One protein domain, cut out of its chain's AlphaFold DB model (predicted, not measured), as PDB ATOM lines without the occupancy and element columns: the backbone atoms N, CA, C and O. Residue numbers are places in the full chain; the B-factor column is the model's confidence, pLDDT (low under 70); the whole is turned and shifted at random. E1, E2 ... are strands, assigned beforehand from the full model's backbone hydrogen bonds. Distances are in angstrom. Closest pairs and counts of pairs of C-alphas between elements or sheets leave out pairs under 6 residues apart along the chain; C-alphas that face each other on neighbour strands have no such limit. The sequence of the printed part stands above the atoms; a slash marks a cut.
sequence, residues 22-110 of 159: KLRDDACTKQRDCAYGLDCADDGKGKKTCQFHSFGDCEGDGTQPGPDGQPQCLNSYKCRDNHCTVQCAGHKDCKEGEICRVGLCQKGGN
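Overview. This is residues 22 to 110 of the 159 residues of an uncharacterized protein of Deltaproteobacteria bacterium (UniProt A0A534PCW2). With little regular structure, three small strand hairpins are strung together by loops, E3 and E4 in the middle, E1 and E2 at one side and E5 and E6 at another, while the loop around Pro 67 reaches far from E5 and E6. The 89 printed residues hold no named helix and six strands, E1 to E6 in order, in three antiparallel two-strand sheets; the class is all strand, with 26 residues in named elements. The whole is compact, radius of gyration of the C-alphas 13.9 A, and flat, spanning 39 by 36 by 18 A.

Along the chain. E1, residues 38 to 42, begins at C-alpha 38 (-23.634, -3.879, 20.522) and is 12.2 A long; E2, 48 to 52, is 12.5 A. E3 is 77 to 80, E4 83 to 86, E5 98 to 101, and E6, 104 to 107, ends at C-alpha 107 (-44.043, -4.191, 28.438).

Arrangement. In hairpin E1 and E2, N 39 and O 51 are 2.7 A apart, within hydrogen-bond range; in E3 and E4, N 78 and O 85, 2.9 A; in E5 and E6, N 101 and O 104, 2.8 A. The closest C-alphas of E2 and E4 are Phe 52 and Thr 85, 6.2 A; of E4 and E6, Val 86 and Leu 104, 6.7 A. E1 and E5 are apart.

Size, cuts and confidence. The C-alphas farthest apart, Pro 67 and Asn 110, are 41.4 A apart. The printed part has no cut. The links E2 to E3 and E4 to E5 are long. Residues 108 to 110 are under pLDDT 70.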
ATOM      1  N   LYS A  22     -26.070 -10.954  15.414       88.25
ATOM      2  CA  LYS A  22     -25.510 -11.677  16.548       88.25
ATOM      3  C   LYS A  22     -25.826 -10.952  17.847       88.25
ATOM      4  O   LYS A  22     -25.797  -9.720  17.906       88.25
ATOM      5  N   LEU A  23     -26.170 -11.722  18.868       86.69
ATOM      6  CA  LEU A  23     -26.518 -11.204  20.183       86.69
ATOM      7  C   LEU A  23     -25.270 -11.096  21.055       86.69
ATOM      8  O   LEU A  23     -24.159 -11.417  20.637       86.69
ATOM      9  N   ARG A  24     -25.454 -10.592  22.273       88.81
ATOM     10  CA  ARG A  24     -24.368 -10.432  23.235       88.81
ATOM     11  C   ARG A  24     -23.604 -11.742  23.423       88.81
ATOM     12  O   ARG A  24     -24.219 -12.804  23.485       88.81
ATOM     13  N   ASP A  25     -22.286 -11.634  23.534       90.38
ATOM     14  CA  ASP A  25     -21.340 -12.735  23.746       90.38
ATOM     15  C   ASP A  25     -21.156 -13.677  22.534       90.38
ATOM     16  O   ASP A  25     -20.256 -14.521  22.539       90.38
ATOM     17  N   ASP A  26     -21.919 -13.496  21.450       91.12
ATOM     18  CA  ASP A  26     -21.700 -14.221  20.197       91.12
ATOM     19  C   ASP A  26     -20.416 -13.744  19.502       91.12
ATOM     20  O   ASP A  26     -20.101 -12.552  19.450       91.12
ATOM     21  N   ALA A  27     -19.687 -14.682  18.892       94.12
ATOM     22  CA  ALA A  27     -18.452 -14.392  18.167       94.12
ATOM     23  C   ALA A  27     -18.707 -13.518  16.932       94.12
ATOM     24  O   ALA A  27     -19.523 -13.865  16.076       94.12
ATOM     25  N   CYS A  28     -17.954 -12.435  16.765       93.56
ATOM     26  CA  CYS A  28     -18.141 -11.454  15.695       93.56
ATOM     27  C   CYS A  28     -16.840 -11.193  14.923       93.56
ATOM     28  O   CYS A  28     -15.743 -11.500  15.387       93.56
ATOM     29  N   THR A  29     -16.962 -10.633  13.720       92.75
ATOM     30  CA  THR A  29     -15.809 -10.267  12.876       92.75
ATOM     31  C   THR A  29     -15.764  -8.776  12.563       92.75
ATOM     32  O   THR A  29     -14.685  -8.186  12.500       92.75
ATOM     33  N   LYS A  30     -16.934  -8.152  12.413       90.62
ATOM     34  CA  LYS A  30     -17.118  -6.722  12.136       90.62
ATOM     35  C   LYS A  30     -18.290  -6.183  12.954       90.62
ATOM     36  O   LYS A  30     -19.183  -6.937  13.320       90.62
ATOM     37  N   GLN A  31     -18.322  -4.870  13.190       89.00
ATOM     38  CA  GLN A  31     -19.376  -4.248  14.007       89.00
ATOM     39  C   GLN A  31     -20.792  -4.523  13.485       89.00
ATOM     40  O   GLN A  31     -21.686  -4.814  14.265       89.00
ATOM     41  N   ARG A  32     -20.977  -4.544  12.159       85.69
ATOM     42  CA  ARG A  32     -22.279  -4.827  11.527       85.69
ATOM     43  C   ARG A  32     -22.775  -6.268  11.701       85.69
ATOM     44  O   ARG A  32     -23.865  -6.573  11.234       85.69
ATOM     45  N   ASP A  33     -21.984  -7.151  12.307       89.19
ATOM     46  CA  ASP A  33     -22.452  -8.493  12.660       89.19
ATOM     47  C   ASP A  33     -23.360  -8.462  13.894       89.19
ATOM     48  O   ASP A  33     -24.178  -9.363  14.065       89.19
ATOM     49  N   CYS A  34     -23.194  -7.462  14.760       90.19
ATOM     50  CA  CYS A  34     -23.831  -7.399  16.065       90.19
ATOM     51  C   CYS A  34     -25.167  -6.652  16.013       90.19
ATOM     52  O   CYS A  34     -25.344  -5.711  15.238       90.19
ATOM     53  N   ALA A  35     -26.113  -7.086  16.845       86.56
ATOM     54  CA  ALA A  35     -27.407  -6.436  17.011       86.56
ATOM     55  C   ALA A  35     -27.273  -4.990  17.523       86.56
ATOM     56  O   ALA A  35     -26.231  -4.579  18.031       86.56
ATOM     57  N   TYR A  36     -28.354  -4.215  17.400       86.31
ATOM     58  CA  TYR A  36     -28.391  -2.823  17.845       86.31
ATOM     59  C   TYR A  36     -27.900  -2.651  19.291       86.31
ATOM     60  O   TYR A  36     -28.300  -3.393  20.189       86.31
ATOM     61  N   GLY A  37     -27.062  -1.633  19.507       87.75
ATOM     62  CA  GLY A  37     -26.487  -1.318  20.814       87.75
ATOM     63  C   GLY A  37     -25.314  -2.209  21.227       87.75
ATOM     64  O   GLY A  37     -24.851  -2.092  22.363       87.75
ATOM     65  N   LEU A  38     -24.832  -3.074  20.329       92.19
ATOM     66  CA  LEU A  38     -23.634  -3.879  20.522       92.19
ATOM     67  C   LEU A  38     -22.534  -3.500  19.523       92.19
ATOM     68  O   LEU A  38     -22.798  -3.270  18.345       92.19
ATOM     69  N   ASP A  39     -21.294  -3.551  19.993       94.25
ATOM     70  CA  ASP A  39     -20.079  -3.464  19.201       94.25
ATOM     71  C   ASP A  39     -19.353  -4.800  19.157       94.25
ATOM     72  O   ASP A  39     -19.346  -5.575  20.112       94.25
ATOM     73  N   CYS A  40     -18.663  -5.043  18.046       95.06
ATOM     74  CA  CYS A  40     -17.733  -6.157  17.955       95.06
ATOM     75  C   CYS A  40     -16.400  -5.784  18.620       95.06
ATOM     76  O   CYS A  40     -15.578  -5.096  18.005       95.06
ATOM     77  N   ALA A  41     -16.192  -6.240  19.856       95.00
ATOM     78  CA  ALA A  41     -15.042  -5.905  20.697       95.00
ATOM     79  C   ALA A  41     -14.335  -7.165  21.224       95.00
ATOM     80  O   ALA A  41     -14.901  -8.257  21.198       95.00
ATOM     81  N   ASP A  42     -13.079  -7.035  21.660       92.69
ATOM     82  CA  ASP A  42     -12.350  -8.145  22.288       92.69
ATOM     83  C   ASP A  42     -12.919  -8.433  23.684       92.69
ATOM     84  O   ASP A  42     -13.161  -7.509  24.457       92.69
ATOM     85  N   ASP A  43     -13.125  -9.707  24.010       86.19
ATOM     86  CA  ASP A  43     -13.637 -10.162  25.307       86.19
ATOM     87  C   ASP A  43     -12.569 -10.170  26.420       86.19
ATOM     88  O   ASP A  43     -12.809 -10.677  27.518       86.19
ATOM     89  N   GLY A  44     -11.363  -9.666  26.135       81.69
ATOM     90  CA  GLY A  44     -10.207  -9.705  27.029       81.69
ATOM     91  C   GLY A  44      -9.493 -11.060  27.043       81.69
ATOM     92  O   GLY A  44      -8.491 -11.219  27.741       81.69
ATOM     93  N   LYS A  45      -9.979 -12.044  26.274       83.94
ATOM     94  CA  LYS A  45      -9.377 -13.376  26.101       83.94
ATOM     95  C   LYS A  45      -8.874 -13.585  24.670       83.94
ATOM     96  O   LYS A  45      -8.565 -14.717  24.291       83.94
ATOM     97  N   GLY A  46      -8.780 -12.511  23.879       85.31
ATOM     98  CA  GLY A  46      -8.320 -12.547  22.494       85.31
ATOM     99  C   GLY A  46      -9.389 -13.010  21.506       85.31
ATOM    100  O   GLY A  46      -9.053 -13.417  20.389       85.31
ATOM    101  N   LYS A  47     -10.671 -13.016  21.903       91.50
ATOM    102  CA  LYS A  47     -11.796 -13.337  21.019       91.50
ATOM    103  C   LYS A  47     -12.676 -12.114  20.842       91.50
ATOM    104  O   LYS A  47     -13.104 -11.489  21.803       91.50
ATOM    105  N   LYS A  48     -13.035 -11.822  19.592       95.94
ATOM    106  CA  LYS A  48     -14.017 -10.779  19.301       95.94
ATOM    107  C   LYS A  48     -15.432 -11.301  19.494       95.94
ATOM    108  O   LYS A  48     -15.834 -12.271  18.843       95.94
ATOM    109  N   THR A  49     -16.188 -10.638  20.356       95.31
ATOM    110  CA  THR A  49     -17.593 -10.938  20.629       95.31
ATOM    111  C   THR A  49     -18.429  -9.664  20.606       95.31
ATOM    112  O   THR A  49     -17.901  -8.556  20.705       95.31
ATOM    113  N   CYS A  50     -19.737  -9.808  20.415       93.81
ATOM    114  CA  CYS A  50     -20.647  -8.677  20.496       93.81
ATOM    115  C   CYS A  50     -20.833  -8.257  21.960       93.81
ATOM    116  O   CYS A  50     -21.352  -9.024  22.770       93.81
ATOM    117  N   GLN A  51     -20.427  -7.037  22.287       94.00
ATOM    118  CA  GLN A  51     -20.454  -6.455  23.630       94.00
ATOM    119  C   GLN A  51     -21.225  -5.138  23.608       94.00
ATOM    120  O   GLN A  51     -21.355  -4.533  22.553       94.00
ATOM    121  N   PHE A  52     -21.779  -4.690  24.735       93.75
ATOM    122  CA  PHE A  52     -22.546  -3.440  24.740       93.75
ATOM    123  C   PHE A  52     -21.682  -2.242  24.345       93.75
ATOM    124  O   PHE A  52     -20.592  -2.055  24.879       93.75
ATOM    125  N   HIS A  53     -22.205  -1.414  23.442       93.62
ATOM    126  CA  HIS A  53     -21.596  -0.128  23.137       93.62
ATOM    127  C   HIS A  53     -21.739   0.805  24.345       93.62
ATOM    128  O   HIS A  53     -22.842   0.965  24.882       93.62
ATOM    129  N   SER A  54     -20.626   1.413  24.753       94.50
ATOM    130  CA  SER A  54     -20.586   2.429  25.803       94.50
ATOM    131  C   SER A  54     -20.805   3.813  25.203       94.50
ATOM    132  O   SER A  54     -20.124   4.202  24.258       94.50
ATOM    133  N   PHE A  55     -21.731   4.565  25.788       91.38
ATOM    134  CA  PHE A  55     -22.057   5.935  25.395       91.38
ATOM    135  C   PHE A  55     -21.546   6.975  26.401       91.38
ATOM    136  O   PHE A  55     -21.871   8.156  26.292       91.38
ATOM    137  N   GLY A  56     -20.771   6.537  27.391       92.25
ATOM    138  CA  GLY A  56     -20.251   7.367  28.469       92.25
ATOM    139  C   GLY A  56     -19.977   6.540  29.715       92.25
ATOM    140  O   GLY A  56     -20.380   5.378  29.801       92.25
ATOM    141  N   ASP A  57     -19.307   7.155  30.680       93.62
ATOM    142  CA  ASP A  57     -19.008   6.530  31.962       93.62
ATOM    143  C   ASP A  57     -20.080   6.867  32.997       93.62
ATOM    144  O   ASP A  57     -20.715   7.924  32.956       93.62
ATOM    145  N   CYS A  58     -20.287   5.952  33.931       94.88
ATOM    146  CA  CYS A  58     -21.248   6.104  35.010       94.88
ATOM    147  C   CYS A  58     -20.799   5.350  36.255       94.88
ATOM    148  O   CYS A  58     -19.973   4.443  36.205       94.88
ATOM    149  N   GLU A  59     -21.400   5.705  37.377       93.12
ATOM    150  CA  GLU A  59     -21.283   5.011  38.651       93.12
ATOM    151  C   GLU A  59     -22.676   4.534  39.082       93.12
ATOM    152  O   GLU A  59     -23.682   4.902  38.473       93.12
ATOM    153  N   GLY A  60     -22.771   3.702  40.121       90.56
ATOM    154  CA  GLY A  60     -24.062   3.269  40.672       90.56
ATOM    155  C   GLY A  60     -25.036   2.739  39.609       90.56
ATOM    156  O   GLY A  60     -24.713   1.807  38.874       90.56
ATOM    157  N   ASP A  61     -26.235   3.325  39.525       89.25
ATOM    158  CA  ASP A  61     -27.246   2.977  38.512       89.25
ATOM    159  C   ASP A  61     -27.291   3.941  37.306       89.25
ATOM    160  O   ASP A  61     -28.083   3.753  36.379       89.25
ATOM    161  N   GLY A  62     -26.408   4.941  37.289       89.25
ATOM    162  CA  GLY A  62     -26.329   5.996  36.277       89.25
ATOM    163  C   GLY A  62     -27.382   7.100  36.413       89.25
ATOM    164  O   GLY A  62     -27.381   8.030  35.607       89.25
ATOM    165  N   THR A  63     -28.276   7.026  37.405       89.00
ATOM    166  CA  THR A  63     -29.319   8.041  37.635       89.00
ATOM    167  C   THR A  63     -28.860   9.161  38.559       89.00
ATOM    168  O   THR A  63     -29.463  10.237  38.564       89.00
ATOM    169  N   GLN A  64     -27.784   8.937  39.325       89.69
ATOM    170  CA  GLN A  64     -27.247   9.974  40.195       89.69
ATOM    171  C   GLN A  64     -26.628  11.127  39.387       89.69
ATOM    172  O   GLN A  64     -26.111  10.897  38.287       89.69
ATOM    173  N   PRO A  65     -26.662  12.362  39.926       90.12
ATOM    174  CA  PRO A  65     -26.087  13.519  39.256       90.12
ATOM    175  C   PRO A  65     -24.583  13.356  39.004       90.12
ATOM    176  O   PRO A  65     -23.825  13.015  39.912       90.12
ATOM    177  N   GLY A  66     -24.157  13.623  37.773       87.62
ATOM    178  CA  GLY A  66     -22.760  13.777  37.394       87.62
ATOM    179  C   GLY A  66     -22.198  15.158  37.764       87.62
ATOM    180  O   GLY A  66     -22.858  15.953  38.441       87.62
ATOM    181  N   PRO A  67     -20.975  15.476  37.307       85.75
ATOM    182  CA  PRO A  67     -20.320  16.763  37.568       85.75
ATOM    183  C   PRO A  67     -21.094  17.987  37.050       85.75
ATOM    184  O   PRO A  67     -20.921  19.092  37.558       85.75
ATOM    185  N   ASP A  68     -21.940  17.793  36.042       88.19
ATOM    186  CA  ASP A  68     -22.829  18.791  35.442       88.19
ATOM    187  C   ASP A  68     -24.200  18.884  36.141       88.19
ATOM    188  O   ASP A  68     -25.052  19.683  35.746       88.19
ATOM    189  N   GLY A  69     -24.422  18.086  37.189       88.62
ATOM    190  CA  GLY A  69     -25.680  18.019  37.927       88.62
ATOM    191  C   GLY A  69     -26.800  17.272  37.195       88.62
ATOM    192  O   GLY A  69     -27.923  17.244  37.702       88.62
ATOM    193  N   GLN A  70     -26.527  16.669  36.033       89.12
ATOM    194  CA  GLN A  70     -27.494  15.876  35.269       89.12
ATOM    195  C   GLN A  70     -27.305  14.377  35.539       89.12
ATOM    196  O   GLN A  70     -26.220  13.969  35.950       89.12
ATOM    197  N   PRO A  71     -28.332  13.528  35.337       91.56
ATOM    198  CA  PRO A  71     -28.144  12.080  35.373       91.56
ATOM    199  C   PRO A  71     -27.022  11.657  34.418       91.56
ATOM    200  O   PRO A  71     -27.000  12.088  33.266       91.56
ATOM    201  N   GLN A  72     -26.103  10.814  34.895       93.31
ATOM    202  CA  GLN A  72     -24.933  10.380  34.118       93.31
ATOM    203  C   GLN A  72     -25.332   9.640  32.834       93.31
ATOM    204  O   GLN A  72     -24.734   9.842  31.780       93.31
ATOM    205  N   CYS A  73     -26.367   8.799  32.910       93.19
ATOM    206  CA  CYS A  73     -26.931   8.128  31.747       93.19
ATOM    207  C   CYS A  73     -28.239   8.788  31.300       93.19
ATOM    208  O   CYS A  73     -29.061   9.223  32.105       93.19
ATOM    209  N   LEU A  74     -28.483   8.781  29.986       89.38
ATOM    210  CA  LEU A  74     -29.776   9.168  29.421       89.38
ATOM    211  C   LEU A  74     -30.904   8.284  29.987       89.38
ATOM    212  O   LEU A  74     -30.697   7.100  30.235       89.38
ATOM    213  N   ASN A  75     -32.131   8.816  30.072       80.12
ATOM    214  CA  ASN A  75     -33.325   8.145  30.639       80.12
ATOM    215  C   ASN A  75     -33.701   6.782  30.002       80.12
ATOM    216  O   ASN A  75     -34.591   6.086  30.487       80.12
ATOM    217  N   SER A  76     -33.027   6.398  28.920       81.94
ATOM    218  CA  SER A  76     -33.213   5.159  28.156       81.94
ATOM    219  C   SER A  76     -32.023   4.196  28.268       81.94
ATOM    220  O   SER A  76     -31.949   3.208  27.545       81.94
ATOM    221  N   TYR A  77     -31.052   4.510  29.117       91.31
ATOM    222  CA  TYR A  77     -29.773   3.822  29.229       91.31
ATOM    223  C   TYR A  77     -29.633   3.310  30.654       91.31
ATOM    224  O   TYR A  77     -30.294   3.796  31.571       91.31
ATOM    225  N   LYS A  78     -28.792   2.300  30.842       91.75
ATOM    226  CA  LYS A  78     -28.459   1.790  32.168       91.75
ATOM    227  C   LYS A  78     -26.958   1.747  32.355       91.75
ATOM    228  O   LYS A  78     -26.225   1.431  31.412       91.75
ATOM    229  N   CYS A  79     -26.532   2.022  33.580       94.69
ATOM    230  CA  CYS A  79     -25.152   1.819  33.960       94.69
ATOM    231  C   CYS A  79     -24.866   0.319  34.068       94.69
ATOM    232  O   CYS A  79     -25.523  -0.403  34.822       94.69
ATOM    233  N   ARG A  80     -23.922  -0.167  33.266       92.81
ATOM    234  CA  ARG A  80     -23.440  -1.549  33.277       92.81
ATOM    235  C   ARG A  80     -21.921  -1.502  33.256       92.81
ATOM    236  O   ARG A  80     -21.358  -0.925  32.336       92.81
ATOM    237  N   ASP A  81     -21.285  -2.093  34.262       92.62
ATOM    238  CA  ASP A  81     -19.820  -2.146  34.378       92.62
ATOM    239  C   ASP A  81     -19.154  -0.761  34.251       92.62
ATOM    240  O   ASP A  81     -18.126  -0.608  33.600       92.62
ATOM    241  N   ASN A  82     -19.758   0.252  34.881       94.81
ATOM    242  CA  ASN A  82     -19.372   1.670  34.820       94.81
ATOM    243  C   ASN A  82     -19.513   2.343  33.445       94.81
ATOM    244  O   ASN A  82     -18.967   3.421  33.220       94.81
ATOM    245  N   HIS A  83     -20.283   1.747  32.535       94.94
ATOM    246  CA  HIS A  83     -20.568   2.306  31.220       94.94
ATOM    247  C   HIS A  83     -22.073   2.466  30.978       94.94
ATOM    248  O   HIS A  83     -22.874   1.555  31.217       94.94
ATOM    249  N   CYS A  84     -22.476   3.626  30.460       95.25
ATOM    250  CA  CYS A  84     -23.840   3.871  30.018       95.25
ATOM    251  C   CYS A  84     -24.092   3.091  28.730       95.25
ATOM    252  O   CYS A  84     -23.499   3.363  27.689       95.25
ATOM    253  N   THR A  85     -25.005   2.130  28.794       95.12
ATOM    254  CA  THR A  85     -25.331   1.235  27.679       95.12
ATOM    255  C   THR A  85     -26.836   1.231  27.444       95.12
ATOM    256  O   THR A  85     -27.617   1.571  28.337       95.12
ATOM    257  N   VAL A  86     -27.274   0.813  26.256       92.06
ATOM    258  CA  VAL A  86     -28.700   0.536  26.031       92.06
ATOM    259  C   VAL A  86     -29.210  -0.520  27.026       92.06
ATOM    260  O   VAL A  86     -28.459  -1.375  27.516       92.06
ATOM    261  N   GLN A  87     -30.508  -0.498  27.324       91.56
ATOM    262  CA  GLN A  87     -31.097  -1.427  28.290       91.56
ATOM    263  C   GLN A  87     -31.005  -2.883  27.826       91.56
ATOM    264  O   GLN A  87     -30.796  -3.773  28.655       91.56
ATOM    265  N   CYS A  88     -31.119  -3.131  26.521       88.75
ATOM    266  CA  CYS A  88     -31.140  -4.471  25.949       88.75
ATOM    267  C   CYS A  88     -30.547  -4.511  24.537       88.75
ATOM    268  O   CYS A  88     -30.614  -3.533  23.804       88.75
ATOM    269  N   ALA A  89     -30.009  -5.661  24.145       84.62
ATOM    270  CA  ALA A  89     -29.676  -5.974  22.755       84.62
ATOM    271  C   ALA A  89     -30.542  -7.123  22.210       84.62
ATOM    272  O   ALA A  89     -30.720  -7.263  21.001       84.62
ATOM    273  N   GLY A  90     -31.141  -7.917  23.103       80.44
ATOM    274  CA  GLY A  90     -32.178  -8.890  22.783       80.44
ATOM    275  C   GLY A  90     -33.176  -9.061  23.927       80.44
ATOM    276  O   GLY A  90     -32.987  -8.556  25.030       80.44
ATOM    277  N   HIS A  91     -34.261  -9.799  23.681       79.44
ATOM    278  CA  HIS A  91     -35.344  -9.972  24.663       79.44
ATOM    279  C   HIS A  91     -34.877 -10.608  25.979       79.44
ATOM    280  O   HIS A  91     -35.415 -10.292  27.031       79.44
ATOM    281  N   LYS A  92     -33.832 -11.446  25.931       82.50
ATOM    282  CA  LYS A  92     -33.232 -12.069  27.122       82.50
ATOM    283  C   LYS A  92     -32.587 -11.067  28.087       82.50
ATOM    284  O   LYS A  92     -32.325 -11.432  29.226       82.50
ATOM    285  N   ASP A  93     -32.307  -9.840  27.645       85.50
ATOM    286  CA  ASP A  93     -31.801  -8.778  28.520       85.50
ATOM    287  C   ASP A  93     -32.922  -8.070  29.307       85.50
ATOM    288  O   ASP A  93     -32.620  -7.288  30.213       85.50
ATOM    289  N   CYS A  94     -34.191  -8.311  28.957       86.50
ATOM    290  CA  CYS A  94     -35.369  -7.714  29.585       86.50
ATOM    291  C   CYS A  94     -36.026  -8.667  30.592       86.50
ATOM    292  O   CYS A  94     -35.745  -9.868  30.609       86.50
ATOM    293  N   LYS A  95     -36.901  -8.133  31.453       88.19
ATOM    294  CA  LYS A  95     -37.642  -8.956  32.419       88.19
ATOM    295  C   LYS A  95     -38.683  -9.820  31.706       88.19
ATOM    296  O   LYS A  95     -39.056  -9.572  30.562       88.19
ATOM    297  N   GLU A  96     -39.187 -10.831  32.405       82.44
ATOM    298  CA  GLU A  96     -40.292 -11.642  31.895       82.44
ATOM    299  C   GLU A  96     -41.508 -10.759  31.553       82.44
ATOM    300  O   GLU A  96     -41.893  -9.876  32.322       82.44
ATOM    301  N   GLY A  97     -42.088 -10.974  30.368       75.88
ATOM    302  CA  GLY A  97     -43.188 -10.156  29.841       75.88
ATOM    303  C   GLY A  97     -42.766  -8.829  29.192       75.88
ATOM    304  O   GLY A  97     -43.629  -8.086  28.714       75.88
ATOM    305  N   GLU A  98     -41.466  -8.529  29.137       83.19
ATOM    306  CA  GLU A  98     -40.909  -7.392  28.403       83.19
ATOM    307  C   GLU A  98     -40.194  -7.846  27.126       83.19
ATOM    308  O   GLU A  98     -39.598  -8.923  27.059       83.19
ATOM    309  N   ILE A  99     -40.217  -6.991  26.108       79.81
ATOM    310  CA  ILE A  99     -39.475  -7.189  24.867       79.81
ATOM    311  C   ILE A  99     -38.485  -6.051  24.648       79.81
ATOM    312  O   ILE A  99     -38.792  -4.880  24.864       79.81
ATOM    313  N   CYS A 100     -37.288  -6.407  24.189       81.75
ATOM    314  CA  CYS A 100     -36.333  -5.439  23.669       81.75
ATOM    315  C   CYS A 100     -36.813  -4.810  22.350       81.75
ATOM    316  O   CYS A 100     -36.997  -5.535  21.372       81.75
ATOM    317  N   ARG A 101     -36.987  -3.484  22.344       80.69
ATOM    318  CA  ARG A 101     -37.293  -2.624  21.191       80.69
ATOM    319  C   ARG A 101     -36.274  -1.483  21.109       80.69
ATOM    320  O   ARG A 101     -36.272  -0.597  21.952       80.69
ATOM    321  N   VAL A 102     -35.406  -1.515  20.104       79.88
ATOM    322  CA  VAL A 102     -34.323  -0.575  19.783       79.88
ATOM    323  C   VAL A 102     -33.571  -0.118  21.036       79.88
ATOM    324  O   VAL A 102     -33.519   1.063  21.367       79.88
ATOM    325  N   GLY A 103     -33.025  -1.074  21.789       83.75
ATOM    326  CA  GLY A 103     -32.258  -0.767  22.996       83.75
ATOM    327  C   GLY A 103     -33.078  -0.570  24.275       83.75
ATOM    328  O   GLY A 103     -32.481  -0.354  25.325       83.75
ATOM    329  N   LEU A 104     -34.413  -0.656  24.221       87.19
ATOM    330  CA  LEU A 104     -35.315  -0.407  25.350       87.19
ATOM    331  C   LEU A 104     -36.164  -1.628  25.697       87.19
ATOM    332  O   LEU A 104     -36.758  -2.238  24.814       87.19
ATOM    333  N   CYS A 105     -36.294  -1.945  26.984       86.56
ATOM    334  CA  CYS A 105     -37.239  -2.964  27.433       86.56
ATOM    335  C   CYS A 105     -38.637  -2.354  27.573       86.56
ATOM    336  O   CYS A 105     -38.832  -1.389  28.311       86.56
ATOM    337  N   GLN A 106     -39.620  -2.901  26.858       84.12
ATOM    338  CA  GLN A 106     -41.005  -2.425  26.880       84.12
ATOM    339  C   GLN A 106     -41.959  -3.555  27.272       84.12
ATOM    340  O   GLN A 106     -41.794  -4.693  26.836       84.12
ATOM    341  N   LYS A 107     -42.978  -3.241  28.083       77.81
ATOM    342  CA  LYS A 107     -44.043  -4.191  28.438       77.81
ATOM    343  C   LYS A 107     -44.959  -4.432  27.238       77.81
ATOM    344  O   LYS A 107     -45.550  -3.485  26.725       77.81
ATOM    345  N   GLY A 108     -45.136  -5.700  26.867       60.91
ATOM    346  CA  GLY A 108     -46.091  -6.133  25.845       60.91
ATOM    347  C   GLY A 108     -45.457  -6.511  24.505       60.91
ATOM    348  O   GLY A 108     -44.686  -5.754  23.925       60.91
ATOM    349  N   GLY A 109     -45.834  -7.688  24.000       54.69
ATOM    350  CA  GLY A 109     -45.527  -8.167  22.652       54.69
ATOM    351  C   GLY A 109     -45.296  -9.678  22.606       54.69
ATOM    352  O   GLY A 109     -44.654 -10.246  23.486       54.69
ATOM    353  N   ASN A 110     -45.826 -10.337  21.576       50.97
ATOM    354  CA  ASN A 110     -45.517 -11.736  21.288       50.97
ATOM    355  C   ASN A 110     -44.069 -11.796  20.774       50.97
ATOM    356  O   ASN A 110     -43.695 -11.000  19.918       50.97
TER     357      ASN A 110